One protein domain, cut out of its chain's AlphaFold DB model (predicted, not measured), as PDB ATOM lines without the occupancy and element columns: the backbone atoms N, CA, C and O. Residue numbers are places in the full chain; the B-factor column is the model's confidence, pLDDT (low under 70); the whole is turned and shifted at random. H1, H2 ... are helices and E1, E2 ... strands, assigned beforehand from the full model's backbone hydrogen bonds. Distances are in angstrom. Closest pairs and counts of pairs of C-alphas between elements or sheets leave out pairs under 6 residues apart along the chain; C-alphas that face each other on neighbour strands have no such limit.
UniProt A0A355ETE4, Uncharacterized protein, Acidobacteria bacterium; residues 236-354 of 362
ATOM      1  N   ALA A 236     131.361 175.058  32.342       71.00
ATOM      2  CA  ALA A 236     131.075 176.158  31.423       71.00
ATOM      3  C   ALA A 236     131.632 177.503  31.921       71.00
ATOM      4  O   ALA A 236     132.217 178.258  31.148       71.00
ATOM      5  N   ARG A 237     131.497 177.789  33.221       71.00
ATOM      6  CA  ARG A 237     132.018 179.016  33.838       71.00
ATOM      7  C   ARG A 237     133.547 179.047  33.885       71.00
ATOM      8  O   ARG A 237     134.119 180.116  33.710       71.00
ATOM      9  N   LEU A 238     134.207 177.905  34.083       74.25
ATOM     10  CA  LEU A 238     135.665 177.795  33.972       74.25
ATOM     11  C   LEU A 238     136.130 178.084  32.539       74.25
ATOM     12  O   LEU A 238     137.078 178.843  32.346       74.25
ATOM     13  N   THR A 239     135.415 177.572  31.533       76.12
ATOM     14  CA  THR A 239     135.711 177.864  30.122       76.12
ATOM     15  C   THR A 239     135.511 179.333  29.761       76.12
ATOM     16  O   THR A 239     136.366 179.913  29.098       76.12
ATOM     17  N   GLU A 240     134.451 179.984  30.255       71.88
ATOM     18  CA  GLU A 240     134.273 181.445  30.124       71.88
ATOM     19  C   GLU A 240     135.439 182.244  30.729       71.88
ATOM     20  O   GLU A 240     135.687 183.381  30.333       71.88
ATOM     21  N   ARG A 241     136.139 181.659  31.706       70.50
ATOM     22  CA  ARG A 241     137.244 182.265  32.453       70.50
ATOM     23  C   ARG A 241     138.635 181.909  31.918       70.50
ATOM     24  O   ARG A 241     139.621 182.284  32.539       70.50
ATOM     25  N   GLY A 242     138.712 181.255  30.760       72.25
ATOM     26  CA  GLY A 242     139.976 180.945  30.087       72.25
ATOM     27  C   GLY A 242     140.480 179.523  30.312       72.25
ATOM     28  O   GLY A 242     141.434 179.116  29.661       72.25
ATOM     29  N   MET A 243     139.820 178.711  31.146       78.44
ATOM     30  CA  MET A 243     140.178 177.299  31.236       78.44
ATOM     31  C   MET A 243     139.770 176.578  29.950       78.44
ATOM     32  O   MET A 243     138.587 176.352  29.687       78.44
ATOM     33  N   ALA A 244     140.756 176.188  29.146       72.00
ATOM     34  CA  ALA A 244     140.503 175.665  27.811       72.00
ATOM     35  C   ALA A 244     139.618 174.406  27.811       72.00
ATOM     36  O   ALA A 244     138.835 174.213  26.875       72.00
ATOM     37  N   ARG A 245     139.777 173.514  28.805       83.31
ATOM     38  CA  ARG A 245     139.190 172.161  28.806       83.31
ATOM     39  C   ARG A 245     138.964 171.616  30.215       83.31
ATOM     40  O   ARG A 245     139.680 171.972  31.141       83.31
ATOM     41  N   ILE A 246     138.000 170.707  30.341       87.19
ATOM     42  CA  ILE A 246     137.817 169.835  31.513       87.19
ATOM     43  C   ILE A 246     138.591 168.522  31.325       87.19
ATOM     44  O   ILE A 246     138.809 168.122  30.177       87.19
ATOM     45  N   PRO A 247     138.998 167.835  32.407       91.88
ATOM     46  CA  PRO A 247     139.771 166.608  32.274       91.88
ATOM     47  C   PRO A 247     138.951 165.473  31.652       91.88
ATOM     48  O   PRO A 247     137.804 165.228  32.023       91.88
ATOM     49  N   VAL A 248     139.572 164.750  30.722       94.62
ATOM     50  CA  VAL A 248     139.077 163.482  30.176       94.62
ATOM     51  C   VAL A 248     139.883 162.362  30.818       94.62
ATOM     52  O   VAL A 248     141.097 162.275  30.635       94.62
ATOM     53  N   VAL A 249     139.197 161.513  31.577       94.69
ATOM     54  CA  VAL A 249     139.808 160.399  32.310       94.69
ATOM     55  C   VAL A 249     139.681 159.075  31.549       94.69
ATOM     56  O   VAL A 249     138.788 158.942  30.704       94.69
ATOM     57  N   PRO A 250     140.557 158.083  31.812       94.81
ATOM     58  CA  PRO A 250     140.465 156.771  31.181       94.81
ATOM     59  C   PRO A 250     139.114 156.079  31.443       94.81
ATOM     60  O   PRO A 250     138.480 156.327  32.475       94.81
ATOM     61  N   PRO A 251     138.662 155.174  30.553       94.69
ATOM     62  CA  PRO A 251     137.434 154.415  30.766       94.69
ATOM     63  C   PRO A 251     137.432 153.670  32.109       94.69
ATOM     64  O   PRO A 251     138.414 153.022  32.465       94.69
ATOM     65  N   GLY A 252     136.306 153.722  32.824       93.94
ATOM     66  CA  GLY A 252     136.129 153.064  34.125       93.94
ATOM     67  C   GLY A 252     136.359 153.965  35.341       93.94
ATOM     68  O   GLY A 252     136.065 153.531  36.451       93.94
ATOM     69  N   PHE A 253     136.833 155.199  35.146       95.38
ATOM     70  CA  PHE A 253     136.863 156.224  36.188       95.38
ATOM     71  C   PHE A 253     135.515 156.944  36.307       95.38
ATOM     72  O   PHE A 253     134.942 157.377  35.308       95.38
ATOM     73  N   GLU A 254     135.042 157.112  37.539       94.50
ATOM     74  CA  GLU A 254     133.849 157.888  37.891       94.50
ATOM     75  C   GLU A 254     134.252 159.106  38.730       94.50
ATOM     76  O   GLU A 254     135.102 158.989  39.613       94.50
ATOM     77  N   GLU A 255     133.666 160.276  38.461       92.94
ATOM     78  CA  GLU A 255     133.881 161.472  39.286       92.94
ATOM     79  C   GLU A 255     133.179 161.295  40.636       92.94
ATOM     80  O   GLU A 255     131.963 161.109  40.687       92.94
ATOM     81  N   ILE A 256     133.939 161.377  41.729       90.69
ATOM     82  CA  ILE A 256     133.395 161.306  43.092       90.69
ATOM     83  C   ILE A 256     133.267 162.683  43.741       90.69
ATOM     84  O   ILE A 256     132.457 162.867  44.648       90.69
ATOM     85  N   SER A 257     134.057 163.656  43.287       83.12
ATOM     86  CA  SER A 257     133.945 165.044  43.722       83.12
ATOM     87  C   SER A 257     134.618 165.983  42.735       83.12
ATOM     88  O   SER A 257     135.680 165.662  42.199       83.12
ATOM     89  N   SER A 258     134.083 167.189  42.607       83.75
ATOM     90  CA  SER A 258     134.804 168.316  42.036       83.75
ATOM     91  C   SER A 258     134.569 169.580  42.856       83.75
ATOM     92  O   SER A 258     133.541 169.748  43.508       83.75
ATOM     93  N   SER A 259     135.566 170.457  42.865       78.69
ATOM     94  CA  SER A 259     135.532 171.765  43.508       78.69
ATOM     95  C   SER A 259     136.062 172.774  42.514       78.69
ATOM     96  O   SER A 259     137.167 172.625  42.005       78.69
ATOM     97  N   GLN A 260     135.267 173.789  42.214       81.38
ATOM     98  CA  GLN A 260     135.580 174.775  41.192       81.38
ATOM     99  C   GLN A 260     135.323 176.128  41.825       81.38
ATOM    100  O   GLN A 260     134.214 176.413  42.261       81.38
ATOM    101  N   VAL A 261     136.357 176.943  41.930       72.75
ATOM    102  CA  VAL A 261     136.316 178.243  42.580       72.75
ATOM    103  C   VAL A 261     136.740 179.265  41.551       72.75
ATOM    104  O   VAL A 261     137.882 179.261  41.097       72.75
ATOM    105  N   LEU A 262     135.817 180.146  41.191       71.19
ATOM    106  CA  LEU A 262     136.134 181.348  40.438       71.19
ATOM    107  C   LEU A 262     136.332 182.493  41.408       71.19
ATOM    108  O   LEU A 262     135.448 182.766  42.222       71.19
ATOM    109  N   ARG A 263     137.468 183.171  41.288       68.38
ATOM    110  CA  ARG A 263     137.780 184.374  42.038       68.38
ATOM    111  C   ARG A 263     137.668 185.577  41.117       68.38
ATOM    112  O   ARG A 263     138.282 185.649  40.057       68.38
ATOM    113  N   ALA A 264     136.829 186.522  41.510       65.69
ATOM    114  CA  ALA A 264     136.731 187.807  40.842       65.69
ATOM    115  C   ALA A 264     136.726 188.903  41.893       65.69
ATOM    116  O   ALA A 264     136.159 188.742  42.967       65.69
ATOM    117  N   ALA A 265     137.339 190.028  41.580       63.94
ATOM    118  CA  ALA A 265     137.274 191.195  42.429       63.94
ATOM    119  C   ALA A 265     136.161 192.137  41.975       63.94
ATOM    120  O   ALA A 265     135.975 192.365  40.779       63.94
ATOM    121  N   GLN A 266     135.430 192.687  42.938       61.97
ATOM    122  CA  GLN A 266     134.397 193.696  42.724       61.97
ATOM    123  C   GLN A 266     134.517 194.787  43.795       61.97
ATOM    124  O   GLN A 266     135.068 194.536  44.867       61.97
ATOM    125  N   GLY A 267     133.978 195.975  43.508       63.56
ATOM    126  CA  GLY A 267     134.001 197.132  44.406       63.56
ATOM    127  C   GLY A 267     135.188 198.055  44.138       63.56
ATOM    128  O   GLY A 267     135.723 198.078  43.028       63.56
ATOM    129  N   GLY A 268     135.608 198.808  45.153       57.19
ATOM    130  CA  GLY A 268     136.704 199.784  45.124       57.19
ATOM    131  C   GLY A 268     138.107 199.200  44.932       57.19
ATOM    132  O   GLY A 268     139.089 199.901  45.174       57.19
ATOM    133  N   CYS A 269     138.231 197.943  44.484       61.94
ATOM    134  CA  CYS A 269     139.510 197.400  44.038       61.94
ATOM    135  C   CYS A 269     140.096 198.361  42.994       61.94
ATOM    136  O   CYS A 269     139.427 198.710  42.019       61.94
ATOM    137  N   THR A 270     141.317 198.840  43.230       54.50
ATOM    138  CA  THR A 270     141.950 199.889  42.426       54.50
ATOM    139  C   THR A 270     141.821 199.592  40.930       54.50
ATOM    140  O   THR A 270     142.290 198.577  40.423       54.50
ATOM    141  N   THR A 271     141.189 200.518  40.202       44.12
ATOM    142  CA  THR A 271     140.819 200.453  38.773       44.12
ATOM    143  C   THR A 271     142.002 200.393  37.788       44.12
ATOM    144  O   THR A 271     141.839 200.685  36.607       44.12
ATOM    145  N   GLY A 272     143.212 200.069  38.247       41.34
ATOM    146  CA  GLY A 272     144.446 200.138  37.459       41.34
ATOM    147  C   GLY A 272     144.896 198.819  36.835       41.34
ATOM    148  O   GLY A 272     145.622 198.842  35.844       41.34
ATOM    149  N   THR A 273     144.442 197.686  37.365       41.59
ATOM    150  CA  THR A 273     144.827 196.372  36.852       41.59
ATOM    151  C   THR A 273     143.564 195.529  36.786       41.59
ATOM    152  O   THR A 273     142.931 195.354  37.828       41.59
ATOM    153  N   PRO A 274     143.141 195.024  35.611       47.34
ATOM    154  CA  PRO A 274     142.157 193.955  35.598       47.34
ATOM    155  C   PRO A 274     142.726 192.856  36.487       47.34
ATOM    156  O   PRO A 274     143.782 192.304  36.176       47.34
ATOM    157  N   LEU A 275     142.094 192.617  37.638       52.12
ATOM    158  CA  LEU A 275     142.487 191.499  38.477       52.12
ATOM    159  C   LEU A 275     142.342 190.268  37.580       52.12
ATOM    160  O   LEU A 275     141.272 190.104  36.972       52.12
ATOM    161  N   PRO A 276     143.437 189.515  37.354       55.50
ATOM    162  CA  PRO A 276     143.397 188.380  36.454       55.50
ATOM    163  C   PRO A 276     142.243 187.491  36.892       55.50
ATOM    164  O   PRO A 276     141.886 187.437  38.069       55.50
ATOM    165  N   THR A 277     141.581 186.879  35.918       63.16
ATOM    166  CA  THR A 277     140.496 185.959  36.226       63.16
ATOM    167  C   THR A 277     141.109 184.771  36.950       63.16
ATOM    168  O   THR A 277     141.657 183.869  36.330       63.16
ATOM    169  N   GLU A 278     141.068 184.820  38.271       77.62
ATOM    170  CA  GLU A 278     141.643 183.808  39.130       77.62
ATOM    171  C   GLU A 278     140.671 182.628  39.191       77.62
ATOM    172  O   GLU A 278     139.459 182.793  39.376       77.62
ATOM    173  N   PHE A 279     141.181 181.414  39.052       81.88
ATOM    174  CA  PHE A 279     140.382 180.221  39.283       81.88
ATOM    175  C   PHE A 279     141.214 179.117  39.912       81.88
ATOM    176  O   PHE A 279     142.417 179.009  39.699       81.88
ATOM    177  N   ALA A 280     140.547 178.270  40.680       84.25
ATOM    178  CA  ALA A 280     141.097 177.017  41.161       84.25
ATOM    179  C   ALA A 280     140.049 175.932  40.944       84.25
ATOM    180  O   ALA A 280     138.902 176.077  41.366       84.25
ATOM    181  N   ALA A 281     140.427 174.855  40.282       87.44
ATOM    182  CA  ALA A 281     139.561 173.726  40.026       87.44
ATOM    183  C   ALA A 281     140.277 172.428  40.394       87.44
ATOM    184  O   ALA A 281     141.456 172.254  40.097       87.44
ATOM    185  N   THR A 282     139.549 171.522  41.033       90.44
ATOM    186  CA  THR A 282     140.006 170.186  41.398       90.44
ATOM    187  C   THR A 282     138.903 169.191  41.076       90.44
ATOM    188  O   THR A 282     137.740 169.422  41.400       90.44
ATOM    189  N   TRP A 283     139.273 168.069  40.476       92.81
ATOM    190  CA  TRP A 283     138.425 166.912  40.235       92.81
ATOM    191  C   TRP A 283     139.070 165.690  40.869       92.81
ATOM    192  O   TRP A 283     140.291 165.533  40.833       92.81
ATOM    193  N   VAL A 284     138.245 164.815  41.427       94.19
ATOM    194  CA  VAL A 284     138.672 163.536  41.982       94.19
ATOM    195  C   VAL A 284     137.838 162.443  41.341       94.19
ATOM    196  O   VAL A 284     136.606 162.462  41.407       94.19
ATOM    197  N   PHE A 285     138.528 161.485  40.741       96.50
ATOM    198  CA  PHE A 285     137.941 160.339  40.074       96.50
ATOM    199  C   PHE A 285     138.410 159.042  40.722       96.50
ATOM    200  O   PHE A 285     139.527 158.963  41.239       96.50
ATOM    201  N   THR A 286     137.590 157.999  40.637       96.44
ATOM    202  CA  THR A 286     137.942 156.664  41.132       96.44
ATOM    203  C   THR A 286     137.619 155.572  40.128       96.44
ATOM    204  O   THR A 286     136.560 155.609  39.507       96.44
ATOM    205  N   ALA A 287     138.493 154.569  40.030       95.44
ATOM    206  CA  ALA A 287     138.254 153.312  39.324       95.44
ATOM    207  C   ALA A 287     138.753 152.146  40.191       95.44
ATOM    208  O   ALA A 287     139.956 151.900  40.303       95.44
ATOM    209  N   GLY A 288     137.836 151.432  40.849       93.19
ATOM    210  CA  GLY A 288     138.210 150.398  41.817       93.19
ATOM    211  C   GLY A 288     138.990 150.988  42.999       93.19
ATOM    212  O   GLY A 288     138.455 151.809  43.737       93.19
ATOM    213  N   ASN A 289     140.243 150.566  43.188       93.56
ATOM    214  CA  ASN A 289     141.127 151.052  44.255       93.56
ATOM    215  C   ASN A 289     142.047 152.210  43.824       93.56
ATOM    216  O   ASN A 289     142.865 152.643  44.633       93.56
ATOM    217  N   VAL A 290     141.954 152.682  42.577       95.88
ATOM    218  CA  VAL A 290     142.771 153.786  42.054       95.88
ATOM    219  C   VAL A 290     142.002 155.097  42.176       95.88
ATOM    220  O   VAL A 290     140.862 155.200  41.725       95.88
ATOM    221  N   VAL A 291     142.656 156.103  42.746       96.12
ATOM    222  CA  VAL A 291     142.205 157.492  42.820       96.12
ATOM    223  C   VAL A 291     143.038 158.325  41.850       96.12
ATOM    224  O   VAL A 291     144.261 158.171  41.762       96.12
ATOM    225  N   LEU A 292     142.369 159.203  41.114       96.94
ATOM    226  CA  LEU A 292     142.969 160.171  40.209       96.94
ATOM    227  C   LEU A 292     142.497 161.568  40.610       96.94
ATOM    228  O   LEU A 292     141.319 161.893  40.490       96.94
ATOM    229  N   GLU A 293     143.423 162.386  41.086       95.81
ATOM    230  CA  GLU A 293     143.208 163.794  41.390       95.81
ATOM    231  C   GLU A 293     143.755 164.641  40.250       95.81
ATOM    232  O   GLU A 293     144.887 164.465  39.797       95.81
ATOM    233  N   VAL A 294     142.951 165.585  39.789       95.12
ATOM    234  CA  VAL A 294     143.301 166.486  38.700       95.12
ATOM    235  C   VAL A 294     143.000 167.899  39.147       95.12
ATOM    236  O   VAL A 294     141.940 168.134  39.720       95.12
ATOM    237  N   GLY A 295     143.879 168.856  38.878       91.75
ATOM    238  CA  GLY A 295     143.581 170.243  39.198       91.75
ATOM    239  C   GLY A 295     144.228 171.257  38.276       91.75
ATOM    240  O   GLY A 295     145.173 170.958  37.551       91.75
ATOM    241  N   ALA A 296     143.661 172.457  38.309       90.69
ATOM    242  CA  ALA A 296     144.086 173.626  37.562       90.69
ATOM    243  C   ALA A 296     143.968 174.858  38.463       90.69
ATOM    244  O   ALA A 296     142.938 175.060  39.107       90.69
ATOM    245  N   ILE A 297     145.011 175.674  38.522       86.75
ATOM    246  CA  ILE A 297     145.069 176.898  39.315       86.75
ATOM    247  C   ILE A 297     145.618 177.999  38.421       86.75
ATOM    248  O   ILE A 297     146.739 177.913  37.930       86.75
ATOM    249  N   HIS A 298     144.830 179.045  38.237       83.50
ATOM    250  CA  HIS A 298     145.255 180.289  37.625       83.50
ATOM    251  C   HIS A 298     145.186 181.362  38.705       83.50
ATOM    252  O   HIS A 298     144.098 181.778  39.100       83.50
ATOM    253  N   ASP A 299     146.342 181.765  39.223       74.00
ATOM    254  CA  ASP A 299     146.465 182.842  40.205       74.00
ATOM    255  C   ASP A 299     147.627 183.754  39.796       74.00
ATOM    256  O   ASP A 299     148.630 183.285  39.251       74.00
ATOM    257  N   ALA A 300     147.508 185.057  40.061       60.62
ATOM    258  CA  ALA A 300     148.598 186.011  39.898       60.62
ATOM    259  C   ALA A 300     149.866 185.551  40.638       60.62
ATOM    260  O   ALA A 300     150.971 185.758  40.138       60.62
ATOM    261  N   THR A 301     149.710 184.861  41.775       55.69
ATOM    262  CA  THR A 301     150.832 184.338  42.565       55.69
ATOM    263  C   THR A 301     151.483 183.090  41.970       55.69
ATOM    264  O   THR A 301     152.605 182.775  42.349       55.69
ATOM    265  N   VAL A 302     150.847 182.379  41.024       58.22
ATOM    266  CA  VAL A 302     151.491 181.232  40.339       58.22
ATOM    267  C   VAL A 302     152.732 181.695  39.576       58.22
ATOM    268  O   VAL A 302     153.724 180.979  39.541       58.22
ATOM    269  N   LYS A 303     152.715 182.922  39.035       54.81
ATOM    270  CA  LYS A 303     153.891 183.543  38.401       54.81
ATOM    271  C   LYS A 303     154.983 183.954  39.390       54.81
ATOM    272  O   LYS A 303     156.091 184.264  38.969       54.81
ATOM    273  N   GLU A 304     154.668 184.028  40.680       49.22
ATOM    274  CA  GLU A 304     155.603 184.465  41.720       49.22
ATOM    275  C   GLU A 304     156.173 183.296  42.535       49.22
ATOM    276  O   GLU A 304     157.198 183.469  43.194       49.22
ATOM    277  N   ASP A 305     155.554 182.109  42.479       55.94
ATOM    278  CA  ASP A 305     156.060 180.898  43.126       55.94
ATOM    279  C   ASP A 305     156.882 180.042  42.140       55.94
ATOM    280  O   ASP A 305     156.318 179.248  41.379       55.94
ATOM    281  N   PRO A 306     158.228 180.104  42.183       57.28
ATOM    282  CA  PRO A 306     159.083 179.313  41.301       57.28
ATOM    283  C   PRO A 306     158.953 177.802  41.543       57.28
ATOM    284  O   PRO A 306     159.405 177.008  40.721       57.28
ATOM    285  N   THR A 307     158.347 177.365  42.655       58.72
ATOM    286  CA  THR A 307     158.069 175.944  42.900       58.72
ATOM    287  C   THR A 307     156.854 175.437  42.131       58.72
ATOM    288  O   THR A 307     156.699 174.218  42.016       58.72
ATOM    289  N   LEU A 308     156.016 176.334  41.600       59.16
ATOM    290  CA  LEU A 308     154.897 176.037  40.703       59.16
ATOM    291  C   LEU A 308     155.270 176.204  39.224       59.16
ATOM    292  O   LEU A 308     154.497 175.811  38.354       59.16
ATOM    293  N   GLU A 309     156.451 176.740  38.920       63.09
ATOM    294  CA  GLU A 309     156.920 176.894  37.547       63.09
ATOM    295  C   GLU A 309     157.523 175.599  36.977       63.09
ATOM    296  O   GLU A 309     158.252 174.855  37.638       63.09
ATOM    297  N   GLY A 310     157.252 175.360  35.691       74.38
ATOM    298  CA  GLY A 310     157.876 174.296  34.907       74.38
ATOM    299  C   GLY A 310     157.225 172.915  35.022       74.38
ATOM    300  O   GLY A 310     156.261 172.687  35.748       74.38
ATOM    301  N   LEU A 311     157.759 171.974  34.240       83.31
ATOM    302  CA  LEU A 311     157.292 170.591  34.176       83.31
ATOM    303  C   LEU A 311     157.940 169.760  35.293       83.31
ATOM    304  O   LEU A 311     159.160 169.613  35.345       83.31
ATOM    305  N   THR A 312     157.124 169.180  36.168       87.44
ATOM    306  CA  THR A 312     157.532 168.194  37.176       87.44
ATOM    307  C   THR A 312     156.879 166.853  36.855       87.44
ATOM    308  O   THR A 312     155.660 166.784  36.706       87.44
ATOM    309  N   ILE A 313     157.679 165.789  36.773       88.25
ATOM    310  CA  ILE A 313     157.211 164.433  36.465       88.25
ATOM    311  C   ILE A 313     157.747 163.471  37.526       88.25
ATOM    312  O   ILE A 313     158.944 163.458  37.806       88.25
ATOM    313  N   ALA A 314     156.862 162.656  38.089       88.31
ATOM    314  CA  ALA A 314     157.177 161.495  38.913       88.31
ATOM    315  C   ALA A 314     156.254 160.326  38.524       88.31
ATOM    316  O   ALA A 314     155.298 160.520  37.773       88.31
ATOM    317  N   ASP A 315     156.517 159.125  39.047       87.19
ATOM    318  CA  ASP A 315     155.826 157.884  38.652       87.19
ATOM    319  C   ASP A 315     154.295 157.984  38.684       87.19
ATOM    320  O   ASP A 315     153.614 157.383  37.859       87.19
ATOM    321  N   ASN A 316     153.753 158.762  39.621       91.19
ATOM    322  CA  ASN A 316     152.321 158.913  39.836       91.19
ATOM    323  C   ASN A 316     151.846 160.379  39.810       91.19
ATOM    324  O   ASN A 316     150.775 160.690  40.334       91.19
ATOM    325  N   PHE A 317     152.651 161.289  39.253       92.56
ATOM    326  CA  PHE A 317     152.400 162.729  39.306       92.56
ATOM    327  C   PHE A 317     152.956 163.459  38.083       92.56
ATOM    328  O   PHE A 317     154.124 163.306  37.733       92.56
ATOM    329  N   VAL A 318     152.143 164.320  37.478       92.44
ATOM    330  CA  VAL A 318     152.562 165.267  36.439       92.44
ATOM    331  C   VAL A 318     152.043 166.645  36.825       92.44
ATOM    332  O   VAL A 318     150.864 166.794  37.123       92.44
ATOM    333  N   ARG A 319     152.905 167.661  36.809       92.06
ATOM    334  CA  ARG A 319     152.537 169.064  37.036       92.06
ATOM    335  C   ARG A 319     153.247 169.951  36.032       92.06
ATOM    336  O   ARG A 319     154.417 169.715  35.745       92.06
ATOM    337  N   TRP A 320     152.557 170.953  35.510       91.44
ATOM    338  CA  TRP A 320     153.111 171.905  34.552       91.44
ATOM    339  C   TRP A 320     152.384 173.241  34.645       91.44
ATOM    340  O   TRP A 320     151.323 173.323  35.258       91.44
ATOM    341  N   THR A 321     152.938 174.263  33.999       88.75
ATOM    342  CA  THR A 321     152.307 175.578  33.869       88.75
ATOM    343  C   THR A 321     152.253 175.944  32.393       88.75
ATOM    344  O   THR A 321     153.260 175.806  31.693       88.75
ATOM    345  N   ASP A 322     151.077 176.336  31.904       86.50
ATOM    346  CA  ASP A 322     150.899 176.752  30.511       86.50
ATOM    347  C   ASP A 322     151.451 178.165  30.253       86.50
ATOM    348  O   ASP A 322     151.918 178.873  31.148       86.50
ATOM    349  N   THR A 323     151.402 178.602  28.995       83.69
ATOM    350  CA  THR A 323     151.866 179.939  28.595       83.69
ATOM    351  C   THR A 323     151.008 181.081  29.136       83.69
ATOM    352  O   THR A 323     151.446 182.232  29.119       83.69
ATOM    353  N   GLU A 324     149.786 180.794  29.582       80.88
ATOM    354  CA  GLU A 324     148.876 181.781  30.165       80.88
ATOM    355  C   GLU A 324     149.138 181.964  31.670       80.88
ATOM    356  O   GLU A 324     148.755 182.986  32.243       80.88
ATOM    357  N   GLY A 325     149.894 181.051  32.288       82.56
ATOM    358  CA  GLY A 325     150.228 181.058  33.711       82.56
ATOM    359  C   GLY A 325     149.294 180.195  34.555       82.56
ATOM    360  O   GLY A 325     149.256 180.364  35.772       82.56
ATOM    361  N   THR A 326     148.538 179.286  33.938       86.56
ATOM    362  CA  THR A 326     147.738 178.290  34.656       86.56
ATOM    363  C   THR A 326     148.621 177.108  35.023       86.56
ATOM    364  O   THR A 326     149.167 176.443  34.142       86.56
ATOM    365  N   ALA A 327     148.744 176.824  36.316       89.00
ATOM    366  CA  ALA A 327     149.375 175.614  36.820       89.00
ATOM    367  C   ALA A 327     148.366 174.463  36.833       89.00
ATOM    368  O   ALA A 327     147.282 174.579  37.400       89.00
ATOM    369  N   TYR A 328     148.736 173.323  36.265       91.75
ATOM    370  CA  TYR A 328     147.945 172.100  36.265       91.75
ATOM    371  C   TYR A 328     148.680 170.990  36.999       91.75
ATOM    372  O   TYR A 328     149.911 170.939  37.002       91.75
ATOM    373  N   TYR A 329     147.928 170.050  37.562       93.38
ATOM    374  CA  TYR A 329     148.477 168.796  38.054       93.38
ATOM    375  C   TYR A 329     147.546 167.615  37.780       93.38
ATOM    376  O   TYR A 329     146.323 167.746  37.742       93.38
ATOM    377  N   VAL A 330     148.153 166.444  37.634       95.75
ATOM    378  CA  VAL A 330     147.506 165.136  37.584       95.75
ATOM    379  C   VAL A 330     148.262 164.239  38.556       95.75
ATOM    380  O   VAL A 330     149.467 164.037  38.417       95.75
ATOM    381  N   PHE A 331     147.568 163.714  39.556       95.44
ATOM    382  CA  PHE A 331     148.120 162.869  40.604       95.44
ATOM    383  C   PHE A 331     147.300 161.590  40.710       95.44
ATOM    384  O   PHE A 331     146.079 161.649  40.821       95.44
ATOM    385  N   SER A 332     147.948 160.430  40.724       95.81
ATOM    386  CA  SER A 332     147.270 159.167  41.002       95.81
ATOM    387  C   SER A 332     147.832 158.493  42.240       95.81
ATOM    388  O   SER A 332     149.029 158.525  42.519       95.81
ATOM    389  N   HIS A 333     146.962 157.849  43.001       94.06
ATOM    390  CA  HIS A 333     147.356 156.969  44.086       94.06
ATOM    391  C   HIS A 333     146.350 155.831  44.223       94.06
ATOM    392  O   HIS A 333     145.294 155.828  43.596       94.06
ATOM    393  N   THR A 334     146.691 154.849  45.040       93.38
ATOM    394  CA  THR A 334     145.827 153.719  45.370       93.38
ATOM    395  C   THR A 334     145.377 153.810  46.822       93.38
ATOM    396  O   THR A 334     146.102 154.321  47.676       93.38
ATOM    397  N   LEU A 335     144.159 153.344  47.107       87.88
ATOM    398  CA  LEU A 335     143.628 153.268  48.476       87.88
ATOM    399  C   LEU A 335     144.290 152.142  49.295       87.88
ATOM    400  O   LEU A 335     144.324 152.216  50.520       87.88
ATOM    401  N   ASP A 336     144.847 151.144  48.603       88.06
ATOM    402  CA  ASP A 336     145.570 149.988  49.146       88.06
ATOM    403  C   ASP A 336     146.978 149.887  48.521       88.06
ATOM    404  O   ASP A 336     147.300 150.642  47.608       88.06
ATOM    405  N   ASP A 337     147.802 148.914  48.937       77.62
ATOM    406  CA  ASP A 337     149.142 148.636  48.377       77.62
ATOM    407  C   ASP A 337     149.085 148.068  46.930       77.62
ATOM    408  O   ASP A 337     149.451 146.920  46.668       77.62
ATOM    409  N   GLY A 338     148.594 148.860  45.972       77.56
ATOM    410  CA  GLY A 338     148.499 148.527  44.546       77.56
ATOM    411  C   GLY A 338     149.159 149.573  43.637       77.56
ATOM    412  O   GLY A 338     149.490 150.665  44.104       77.56
ATOM    413  N   PRO A 339     149.355 149.270  42.340       81.12
ATOM    414  CA  PRO A 339     149.938 150.222  41.399       81.12
ATOM    415  C   PRO A 339     148.971 151.378  41.112       81.12
ATOM    416  O   PRO A 339     147.789 151.154  40.852       81.12
ATOM    417  N   ALA A 340     149.489 152.607  41.145       88.00
ATOM    418  CA  ALA A 340     148.785 153.786  40.651       88.00
ATOM    419  C   ALA A 340     148.632 153.734  39.118       88.00
ATOM    420  O   ALA A 340     149.128 152.815  38.459       88.00
ATOM    421  N   LEU A 341     147.951 154.733  38.553       90.25
ATOM    422  CA  LEU A 341     147.867 154.909  37.104       90.25
ATOM    423  C   LEU A 341     149.271 154.940  36.477       90.25
ATOM    424  O   LEU A 341     150.187 155.553  37.029       90.25
ATOM    425  N   GLY A 342     149.428 154.306  35.315       90.19
ATOM    426  CA  GLY A 342     150.678 154.363  34.569       90.19
ATOM    427  C   GLY A 342     150.964 155.773  34.049       90.19
ATOM    428  O   GLY A 342     150.054 156.566  33.809       90.19
ATOM    429  N   GLN A 343     152.242 156.072  33.820       90.56
ATOM    430  CA  GLN A 343     152.681 157.380  33.334       90.56
ATOM    431  C   GLN A 343     152.007 157.774  32.005       90.56
ATOM    432  O   GLN A 343     151.634 158.930  31.828       90.56
ATOM    433  N   GLU A 344     151.789 156.818  31.095       91.12
ATOM    434  CA  GLU A 344     151.084 157.047  29.825       91.12
ATOM    435  C   GLU A 344     149.663 157.588  30.039       91.12
ATOM    436  O   GLU A 344     149.281 158.586  29.422       91.12
ATOM    437  N   ASP A 345     148.912 156.991  30.965       94.19
ATOM    438  CA  ASP A 345     147.550 157.415  31.279       94.19
ATOM    439  C   ASP A 345     147.533 158.788  31.974       94.19
ATOM    440  O   ASP A 345     146.665 159.615  31.689       94.19
ATOM    441  N   LEU A 346     148.517 159.082  32.836       94.31
ATOM    442  CA  LEU A 346     148.656 160.409  33.455       94.31
ATOM    443  C   LEU A 346     148.893 161.491  32.397       94.31
ATOM    444  O   LEU A 346     148.269 162.551  32.447       94.31
ATOM    445  N   PHE A 347     149.746 161.219  31.405       93.75
ATOM    446  CA  PHE A 347     149.968 162.134  30.285       93.75
ATOM    447  C   PHE A 347     148.760 162.239  29.355       93.75
ATOM    448  O   PHE A 347     148.521 163.315  28.802       93.75
ATOM    449  N   ALA A 348     147.980 161.170  29.183       94.00
ATOM    450  CA  ALA A 348     146.727 161.229  28.435       94.00
ATOM    451  C   ALA A 348     145.723 162.182  29.106       94.00
ATOM    452  O   ALA A 348     145.146 163.039  28.433       94.00
ATOM    453  N   VAL A 349     145.588 162.105  30.435       95.44
ATOM    454  CA  VAL A 349     144.764 163.034  31.225       95.44
ATOM    455  C   VAL A 349     145.335 164.452  31.149       95.44
ATOM    456  O   VAL A 349     144.592 165.390  30.870       95.44
ATOM    457  N   ALA A 350     146.648 164.630  31.309       94.12
ATOM    458  CA  ALA A 350     147.284 165.947  31.224       94.12
ATOM    459  C   ALA A 350     147.030 166.623  29.865       94.12
ATOM    460  O   ALA A 350     146.614 167.777  29.805       94.12
ATOM    461  N   ARG A 351     147.157 165.873  28.765       93.38
ATOM    462  CA  ARG A 351     146.875 166.350  27.400       93.38
ATOM    463  C   ARG A 351     145.415 166.678  27.137       93.38
ATOM    464  O   ARG A 351     145.112 167.435  26.213       93.38
ATOM    465  N   SER A 352     144.505 166.087  27.907       93.75
ATOM    466  CA  SER A 352     143.088 166.431  27.820       93.75
ATOM    467  C   SER A 352     142.814 167.843  28.342       93.75
ATOM    468  O   SER A 352     141.943 168.515  27.792       93.75
ATOM    469  N   LEU A 353     143.594 168.302  29.329       91.25
ATOM    470  CA  LEU A 353     143.556 169.663  29.863       91.25
ATOM    471  C   LEU A 353     144.330 170.630  28.967       91.25
ATOM    472  O   LEU A 353     143.784 171.640  28.529       91.25
ATOM    473  N   ASP A 354     145.573 170.273  28.649       91.31
ATOM    474  CA  ASP A 354     146.497 171.088  27.869       91.31
ATOM    475  C   ASP A 354     147.194 170.238  26.788       91.31
ATOM    476  O   ASP A 354     148.153 169.513  27.073       91.31
TER     477      ASP A 354
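Overview. This is residues 236 to 354 of the 362 residues of an uncharacterized protein of Acidobacteria bacterium (UniProt A0A355ETE4). One twisted slab of six antiparallel strands has H3 packed slantwise over one face; the stretch from 241 to 253, which has no named element, runs along that same face, and the opposite face is bare. The long hairpin of E1 and E2 reaches beyond the other strands, and its residues 267 to 273 stick out as a free tip. The printed part has 119 residues, in the order H1 E1 E2 E3 H2 E4 E5 E6 H3, and the sheet's order is E1 E2 E3 E6 E5 E4. The class is mixed, helices and strands; the whole is compact, with a radius of gyration of the C-alphas of 15.6 A, yet elongated, spanning 52 by 27 by 21 A.

Arrangement. Start at H1, residues 236 to 240, which only grazes the sheet with residues 237 to 238; its closest C-alpha pair with E1, residues 254 to 266, is Leu 238 and Leu 262, 7.4 A. E1, an edge strand, E2, residues 278 to 287, and E3, residues 290 to 298, form a meander, each strand the antiparallel neighbour of the one before. Look for N 259 and O 282, 2.8 A, between E1 and E2, and N 283 and O 294, 2.8 A, between E2 and E3. H2, residues 300 to 303, only grazes the sheet. E4, residues 312 to 314, the other edge strand, E5, residues 317 to 321, and E6, residues 326 to 334, form a second meander, with N 312 and O 319 at 2.8 A and N 330 and O 318 at 2.8 A. E6 joins E3 as its antiparallel neighbour, with N 293 and O 331 at 2.8 A. H3, residues 343 to 353, on one face in a two-layer arrangement, has a height over the sheet of 8.7 A. It lies over E6, slantwise at 37 degrees on the local plane; the closest C-alphas are Val 330 and Leu 346, 6.4 A. H3 and E3 are near each other, with 9 pairs of C-alphas within 10 A. In H1 and H3 every O i to N i+4 pair is within hydrogen-bond range; H2 is too short for one.

Along the chain. Find C-alpha 236 at (131.075, 176.158, 31.423), where H1 begins. E1 runs 36.1 A from C-alpha 254 at (133.849, 157.888, 37.891); E2 measures 30.7 A, E3 27.0 A, E5 14.0 A and E6 26.9 A. H3 runs 15.7 A to C-alpha 353 at (143.556, 169.663, 29.863).

Size, cuts and confidence. The C-alphas of Thr 271 and Asp 337, 53.4 A, are the two farthest apart. The printed part has no cut, and the links H1 to E1 and E1 to E2 are long. Look for pLDDT under 70 at residues 263 to 277 and 300 to 309; the mean of the printed part is 81.2.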